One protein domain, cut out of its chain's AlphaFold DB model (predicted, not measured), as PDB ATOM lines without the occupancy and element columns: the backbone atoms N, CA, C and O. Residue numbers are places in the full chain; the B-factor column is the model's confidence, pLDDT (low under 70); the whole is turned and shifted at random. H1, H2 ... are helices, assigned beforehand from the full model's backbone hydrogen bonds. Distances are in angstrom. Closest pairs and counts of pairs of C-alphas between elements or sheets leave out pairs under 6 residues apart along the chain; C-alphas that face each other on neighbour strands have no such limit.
ATOM      1  N   GLU A  42     165.458 255.794 212.186       94.06
ATOM      2  CA  GLU A  42     166.831 255.438 212.534       94.06
ATOM      3  C   GLU A  42     167.061 253.928 212.386       94.06
ATOM      4  O   GLU A  42     168.116 253.512 211.905       94.06
ATOM      5  N   VAL A  43     166.051 253.115 212.721       94.62
ATOM      6  CA  VAL A  43     166.080 251.657 212.535       94.62
ATOM      7  C   VAL A  43     166.049 251.300 211.052       94.62
ATOM      8  O   VAL A  43     166.835 250.461 210.618       94.62
ATOM      9  N   ILE A  44     165.217 251.976 210.252       93.19
ATOM     10  CA  ILE A  44     165.170 251.777 208.793       93.19
ATOM     11  C   ILE A  44     166.533 252.095 208.165       93.19
ATOM     12  O   ILE A  44     167.058 251.291 207.392       93.19
ATOM     13  N   HIS A  45     167.138 253.232 208.525       94.75
ATOM     14  CA  HIS A  45     168.466 253.614 208.035       94.75
ATOM     15  C   HIS A  45     169.551 252.628 208.475       94.75
ATOM     16  O   HIS A  45     170.443 252.300 207.692       94.75
ATOM     17  N   ARG A  46     169.485 252.138 209.720       95.88
ATOM     18  CA  ARG A  46     170.405 251.114 210.219       95.88
ATOM     19  C   ARG A  46     170.279 249.825 209.411       95.88
ATOM     20  O   ARG A  46     171.289 249.345 208.913       95.88
ATOM     21  N   TRP A  47     169.067 249.302 209.227       95.81
ATOM     22  CA  TRP A  47     168.843 248.083 208.446       95.81
ATOM     23  C   TRP A  47     169.285 248.215 206.997       95.81
ATOM     24  O   TRP A  47     169.770 247.247 206.427       95.81
ATOM     25  N   HIS A  48     169.121 249.393 206.396       95.62
ATOM     26  CA  HIS A  48     169.641 249.650 205.060       95.62
ATOM     27  C   HIS A  48     171.156 249.433 205.003       95.62
ATOM     28  O   HIS A  48     171.631 248.633 204.203       95.62
ATOM     29  N   ARG A  49     171.898 250.062 205.924       95.75
ATOM     30  CA  ARG A  49     173.352 249.876 206.028       95.75
ATOM     31  C   ARG A  49     173.727 248.428 206.313       95.75
ATOM     32  O   ARG A  49     174.600 247.897 205.649       95.75
ATOM     33  N   GLU A  50     173.040 247.767 207.244       96.94
ATOM     34  CA  GLU A  50     173.307 246.363 207.575       96.94
ATOM     35  C   GLU A  50     173.089 245.428 206.376       96.94
ATOM     36  O   GLU A  50     173.851 244.479 206.200       96.94
ATOM     37  N   LYS A  51     172.082 245.695 205.532       97.50
ATOM     38  CA  LYS A  51     171.841 244.954 204.284       97.50
ATOM     39  C   LYS A  51     172.962 245.159 203.275       97.50
ATOM     40  O   LYS A  51     173.471 244.176 202.741       97.50
ATOM     41  N   CYS A  52     173.364 246.407 203.054       97.12
ATOM     42  CA  CYS A  52     174.490 246.740 202.189       97.12
ATOM     43  C   CYS A  52     175.783 246.071 202.693       97.12
ATOM     44  O   CYS A  52     176.424 245.331 201.949       97.12
ATOM     45  N   ASP A  53     176.104 246.218 203.981       97.19
ATOM     46  CA  ASP A  53     177.277 245.608 204.620       97.19
ATOM     47  C   ASP A  53     177.281 244.080 204.502       97.19
ATOM     48  O   ASP A  53     178.330 243.470 204.288       97.19
ATOM     49  N   TRP A  54     176.115 243.444 204.645       97.75
ATOM     50  CA  TRP A  54     175.978 241.994 204.517       97.75
ATOM     51  C   TRP A  54     176.408 241.503 203.134       97.75
ATOM     52  O   TRP A  54     177.122 240.499 203.042       97.75
ATOM     53  N   LEU A  55     175.998 242.220 202.080       97.81
ATOM     54  CA  LEU A  55     176.314 241.893 200.687       97.81
ATOM     55  C   LEU A  55     177.771 242.220 200.352       97.81
ATOM     56  O   LEU A  55     178.452 241.405 199.728       97.81
ATOM     57  N   VAL A  56     178.275 243.365 200.825       97.50
ATOM     58  CA  VAL A  56     179.673 243.783 200.632       97.50
ATOM     59  C   VAL A  56     180.635 242.774 201.252       97.50
ATOM     60  O   VAL A  56     181.578 242.333 200.599       97.50
ATOM     61  N   ARG A  57     180.379 242.330 202.490       96.62
ATOM     62  CA  ARG A  57     181.243 241.357 203.187       96.62
ATOM     63  C   ARG A  57     181.314 239.995 202.500       96.62
ATOM     64  O   ARG A  57     182.286 239.275 202.707       96.62
ATOM     65  N   ARG A  58     180.300 239.639 201.711       96.38
ATOM     66  CA  ARG A  58     180.257 238.397 200.923       96.38
ATOM     67  C   ARG A  58     180.750 238.569 199.488       96.38
ATOM     68  O   ARG A  58     180.799 237.596 198.747       96.38
ATOM     69  N   GLY A  59     181.131 239.785 199.101       96.44
ATOM     70  CA  GLY A  59     181.618 240.086 197.757       96.44
ATOM     71  C   GLY A  59     180.522 240.176 196.694       96.44
ATOM     72  O   GLY A  59     180.843 240.172 195.510       96.44
ATOM     73  N   TYR A  60     179.249 240.272 197.090       96.56
ATOM     74  CA  TYR A  60     178.126 240.401 196.153       96.56
ATOM     75  C   TYR A  60     177.836 241.846 195.745       96.56
ATOM     76  O   TYR A  60     177.200 242.076 194.723       96.56
ATOM     77  N   MET A  61     178.294 242.823 196.528       96.56
ATOM     78  CA  MET A  61     178.047 244.244 196.285       96.56
ATOM     79  C   MET A  61     179.324 245.052 196.512       96.56
ATOM     80  O   MET A  61     180.123 244.725 197.392       96.56
ATOM     81  N   ARG A  62     179.527 246.117 195.731       94.88
ATOM     82  CA  ARG A  62     180.619 247.074 195.973       94.88
ATOM     83  C   ARG A  62     180.242 248.070 197.082       94.88
ATOM     84  O   ARG A  62     179.064 248.395 197.194       94.88
ATOM     85  N   PRO A  63     181.195 248.583 197.882       93.12
ATOM     86  CA  PRO A  63     180.890 249.539 198.953       93.12
ATOM     87  C   PRO A  63     180.171 250.817 198.493       93.12
ATOM     88  O   PRO A  63     179.441 251.420 199.272       93.12
ATOM     89  N   GLU A  64     180.380 251.237 197.245       92.31
ATOM     90  CA  GLU A  64     179.794 252.452 196.664       92.31
ATOM     91  C   GLU A  64     178.405 252.226 196.044       92.31
ATOM     92  O   GLU A  64     177.750 253.180 195.624       92.31
ATOM     93  N   GLN A  65     177.973 250.970 195.938       91.19
ATOM     94  CA  GLN A  65     176.693 250.573 195.360       91.19
ATOM     95  C   GLN A  65     175.589 250.643 196.430       91.19
ATOM     96  O   GLN A  65     175.830 250.317 197.589       91.19
ATOM     97  N   ASP A  66     174.381 251.082 196.055       90.56
ATOM     98  CA  ASP A  66     173.275 251.336 197.001       90.56
ATOM     99  C   ASP A  66     171.925 250.763 196.526       90.56
ATOM    100  O   ASP A  66     170.850 251.308 196.766       90.56
ATOM    101  N   ASP A  67     171.975 249.646 195.806       93.06
ATOM    102  CA  ASP A  67     170.833 248.982 195.170       93.06
ATOM    103  C   ASP A  67     170.689 247.525 195.645       93.06
ATOM    104  O   ASP A  67     170.342 246.632 194.872       93.06
ATOM    105  N   TRP A  68     170.892 247.287 196.949       94.44
ATOM    106  CA  TRP A  68     170.879 245.947 197.563       94.44
ATOM    107  C   TRP A  68     169.699 245.064 197.122       94.44
ATOM    108  O   TRP A  68     169.829 243.844 197.081       94.44
ATOM    109  N   LYS A  69     168.544 245.664 196.798       92.50
ATOM    110  CA  LYS A  69     167.359 244.955 196.297       92.50
ATOM    111  C   LYS A  69     167.650 244.192 195.009       92.50
ATOM    112  O   LYS A  69     167.293 243.026 194.933       92.50
ATOM    113  N   GLN A  70     168.278 244.840 194.028       92.19
ATOM    114  CA  GLN A  70     168.598 244.216 192.748       92.19
ATOM    115  C   GLN A  70     169.657 243.128 192.937       92.19
ATOM    116  O   GLN A  70     169.482 242.014 192.458       92.19
ATOM    117  N   VAL A  71     170.697 243.419 193.723       94.75
ATOM    118  CA  VAL A  71     171.766 242.455 194.012       94.75
ATOM    119  C   VAL A  71     171.204 241.160 194.604       94.75
ATOM    120  O   VAL A  71     171.580 240.074 194.181       94.75
ATOM    121  N   VAL A  72     170.266 241.246 195.552       94.56
ATOM    122  CA  VAL A  72     169.673 240.061 196.196       94.56
ATOM    123  C   VAL A  72     168.888 239.173 195.221       94.56
ATOM    124  O   VAL A  72     168.773 237.975 195.470       94.56
ATOM    125  N   GLU A  73     168.374 239.719 194.118       91.44
ATOM    126  CA  GLU A  73     167.712 238.925 193.072       91.44
ATOM    127  C   GLU A  73     168.711 238.223 192.133       91.44
ATOM    128  O   GLU A  73     168.353 237.249 191.476       91.44
ATOM    129  N   GLU A  74     169.967 238.678 192.088       94.38
ATOM    130  CA  GLU A  74     171.005 238.174 191.177       94.38
ATOM    131  C   GLU A  74     171.982 237.180 191.844       94.38
ATOM    132  O   GLU A  74     172.679 236.433 191.154       94.38
ATOM    133  N   ILE A  75     172.049 237.146 193.180       95.81
ATOM    134  CA  ILE A  75     172.930 236.230 193.927       95.81
ATOM    135  C   ILE A  75     172.375 234.794 193.983       95.81
ATOM    136  O   ILE A  75     171.180 234.577 193.765       95.81
ATOM    137  N   PRO A  76     173.210 233.784 194.315       97.25
ATOM    138  CA  PRO A  76     172.747 232.407 194.469       97.25
ATOM    139  C   PRO A  76     171.540 232.292 195.406       97.25
ATOM    140  O   PRO A  76     171.491 232.936 196.455       97.25
ATOM    141  N   SER A  77     170.583 231.432 195.046       93.50
ATOM    142  CA  SER A  77     169.300 231.305 195.748       93.50
ATOM    143  C   SER A  77     169.460 231.062 197.249       93.50
ATOM    144  O   SER A  77     168.763 231.692 198.039       93.50
ATOM    145  N   GLU A  78     170.405 230.212 197.651       94.81
ATOM    146  CA  GLU A  78     170.699 229.922 199.059       94.81
ATOM    147  C   GLU A  78     171.116 231.184 199.837       94.81
ATOM    148  O   GLU A  78     170.601 231.457 200.920       94.81
ATOM    149  N   GLU A  79     171.969 232.023 199.252       96.06
ATOM    150  CA  GLU A  79     172.416 233.279 199.866       96.06
ATOM    151  C   GLU A  79     171.280 234.306 199.919       96.06
ATOM    152  O   GLU A  79     171.076 234.958 200.946       96.06
ATOM    153  N   ALA A  80     170.469 234.398 198.861       95.31
ATOM    154  CA  ALA A  80     169.277 235.239 198.854       95.31
ATOM    155  C   ALA A  80     168.257 234.793 199.919       95.31
ATOM    156  O   ALA A  80     167.648 235.625 200.598       95.31
ATOM    157  N   HIS A  81     168.085 233.481 200.114       92.12
ATOM    158  CA  HIS A  81     167.246 232.919 201.172       92.12
ATOM    159  C   HIS A  81     167.782 233.261 202.565       92.12
ATOM    160  O   HIS A  81     167.012 233.732 203.409       92.12
ATOM    161  N   GLN A  82     169.086 233.100 202.804       95.75
ATOM    162  CA  GLN A  82     169.714 233.462 204.077       95.75
ATOM    163  C   GLN A  82     169.594 234.959 204.375       95.75
ATOM    164  O   GLN A  82     169.207 235.331 205.488       95.75
ATOM    165  N   PHE A  83     169.836 235.814 203.376       96.56
ATOM    166  CA  PHE A  83     169.643 237.260 203.473       96.56
ATOM    167  C   PHE A  83     168.204 237.598 203.875       96.56
ATOM    168  O   PHE A  83     167.968 238.247 204.900       96.56
ATOM    169  N   ARG A  84     167.220 237.119 203.098       93.62
ATOM    170  CA  ARG A  84     165.796 237.397 203.342       93.62
ATOM    171  C   ARG A  84     165.378 236.907 204.727       93.62
ATOM    172  O   ARG A  84     164.735 237.660 205.454       93.62
ATOM    173  N   ARG A  85     165.804 235.707 205.134       93.25
ATOM    174  CA  ARG A  85     165.512 235.140 206.459       93.25
ATOM    175  C   ARG A  85     166.099 235.979 207.594       93.25
ATOM    176  O   ARG A  85     165.398 236.249 208.567       93.25
ATOM    177  N   GLN A  86     167.358 236.403 207.481       95.69
ATOM    178  CA  GLN A  86     168.016 237.214 208.505       95.69
ATOM    179  C   GLN A  86     167.292 238.549 208.712       95.69
ATOM    180  O   GLN A  86     166.980 238.914 209.847       95.69
ATOM    181  N   PHE A  87     166.998 239.267 207.626       95.31
ATOM    182  CA  PHE A  87     166.375 240.588 207.719       95.31
ATOM    183  C   PHE A  87     164.869 240.534 207.983       95.31
ATOM    184  O   PHE A  87     164.335 241.471 208.575       95.31
ATOM    185  N   LEU A  88     164.192 239.440 207.618       92.56
ATOM    186  CA  LEU A  88     162.835 239.161 208.081       92.56
ATOM    187  C   LEU A  88     162.824 238.986 209.601       92.56
ATOM    188  O   LEU A  88     162.090 239.693 210.281       92.56
ATOM    189  N   LYS A  89     163.703 238.132 210.144       93.88
ATOM    190  CA  LYS A  89     163.812 237.926 211.595       93.88
ATOM    191  C   LYS A  89     164.125 239.228 212.337       93.88
ATOM    192  O   LYS A  89     163.482 239.523 213.335       93.88
ATOM    193  N   ALA A  90     165.070 240.023 211.831       94.44
ATOM    194  CA  ALA A  90     165.402 241.320 212.422       94.44
ATOM    195  C   ALA A  90     164.205 242.287 212.431       94.44
ATOM    196  O   ALA A  90     164.058 243.073 213.365       94.44
ATOM    197  N   ARG A  91     163.348 242.227 211.401       94.50
ATOM    198  CA  ARG A  91     162.125 243.027 211.336       94.50
ATOM    199  C   ARG A  91     161.095 242.578 212.362       94.50
ATOM    200  O   ARG A  91     160.591 243.442 213.068       94.50
ATOM    201  N   GLU A  92     160.806 241.282 212.445       94.06
ATOM    202  CA  GLU A  92     159.838 240.762 213.421       94.06
ATOM    203  C   GLU A  92     160.293 241.069 214.855       94.06
ATOM    204  O   GLU A  92     159.532 241.650 215.616       94.06
ATOM    205  N   SER A  93     161.576 240.863 215.182       94.75
ATOM    206  CA  SER A  93     162.101 241.223 216.510       94.75
ATOM    207  C   SER A  93     161.958 242.716 216.840       94.75
ATOM    208  O   SER A  93     161.674 243.070 217.974       94.75
ATOM    209  N   CYS A  94     162.103 243.607 215.856       95.69
ATOM    210  CA  CYS A  94     161.874 245.043 216.062       95.69
ATOM    211  C   CYS A  94     160.392 245.389 216.272       95.69
ATOM    212  O   CYS A  94     160.069 246.343 216.979       95.69
ATOM    213  N   LEU A  95     159.477 244.629 215.666       97.00
ATOM    214  CA  LEU A  95     158.051 244.773 215.949       97.00
ATOM    215  C   LEU A  95     157.733 244.315 217.381       97.00
ATOM    216  O   LEU A  95     156.982 245.009 218.071       97.00
ATOM    217  N   ASP A  96     158.363 243.234 217.847       96.31
ATOM    218  CA  ASP A  96     158.238 242.730 219.222       96.31
ATOM    219  C   ASP A  96     158.761 243.724 220.273       96.31
ATOM    220  O   ASP A  96     158.188 243.822 221.362       96.31
ATOM    221  N   ASP A  97     159.764 244.545 219.932       96.19
ATOM    222  CA  ASP A  97     160.256 245.639 220.787       96.19
ATOM    223  C   ASP A  97     159.197 246.735 221.038       96.19
ATOM    224  O   ASP A  97     159.371 247.594 221.906       96.19
ATOM    225  N   CYS A  98     158.070 246.702 220.313       96.25
ATOM    226  CA  CYS A  98     156.911 247.561 220.540       96.25
ATOM    227  C   CYS A  98     157.256 249.065 220.523       96.25
ATOM    228  O   CYS A  98     156.862 249.828 221.407       96.25
TER     229      CYS A  98
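This is residues 42 to 98 of the 188 residues of an uncharacterized protein of Rhodopirellula solitaria (UniProt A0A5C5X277). Two long helices, H1 and H3, run side by side in opposite ways, with few C-alpha contacts between them, and the short helix H2 bridges them at the end where H1 finishes and H3 starts. The loop of residues 58 to 67 turns the backbone round at that same end. The printed part has 57 residues with three named helices in the order H1, H2, H3 and no named strand, and its class is all helix. It is compact, with a radius of gyration of the C-alphas of 11.7 A and spans of 34 by 24 by 16 A.

H1, residues 42 to 57, and H2, residues 68 to 74, only just touch, with 3 pairs of C-alphas within 8 A. H1 touches H2 with residues 51 to 55 alone, and the closest C-alphas of the two, those of Cys 52 and Trp 68, are 5.9 A apart. The two helices run the same way at a steep tilt of 39 degrees. H1 and H3, residues 77 to 96, only just touch, with 3 such pairs, through residues 47 to 54 and 83 to 87 alone. Their closest C-alphas, of Lys 51 and Phe 87, are 7.8 A apart, and they run opposite ways at a shallow tilt of 21 degrees. H2 and H3 form a helical hairpin and only just touch, with 3 such pairs; H3 takes part with residues 80 to 83 alone. The closest C-alphas, of Val 72 and Ala 80, are 5.5 A apart, and the tilt of 34 degrees, opposite ways, is shallow, only just short of steep. Each O i to N i+4 pair is within hydrogen-bond range in H1 and H3, against 2 of 3 in H2.

H1 begins at C-alpha 42, (166.831, 255.438, 212.534), and is 22.2 A long. H2 begins at C-alpha 68, (170.879, 245.947, 197.563). H3 is 28.4 A long and ends at C-alpha 96, (158.238, 242.730, 219.222).

The two C-alphas farthest apart, of Gly 59 and Cys 98, are 34.4 A apart. The printed part has no cut; the link from H1 to H2 is short and that from H2 to H3 tight. Mean pLDDT of the printed part is 95.0, and no printed residue is under 70.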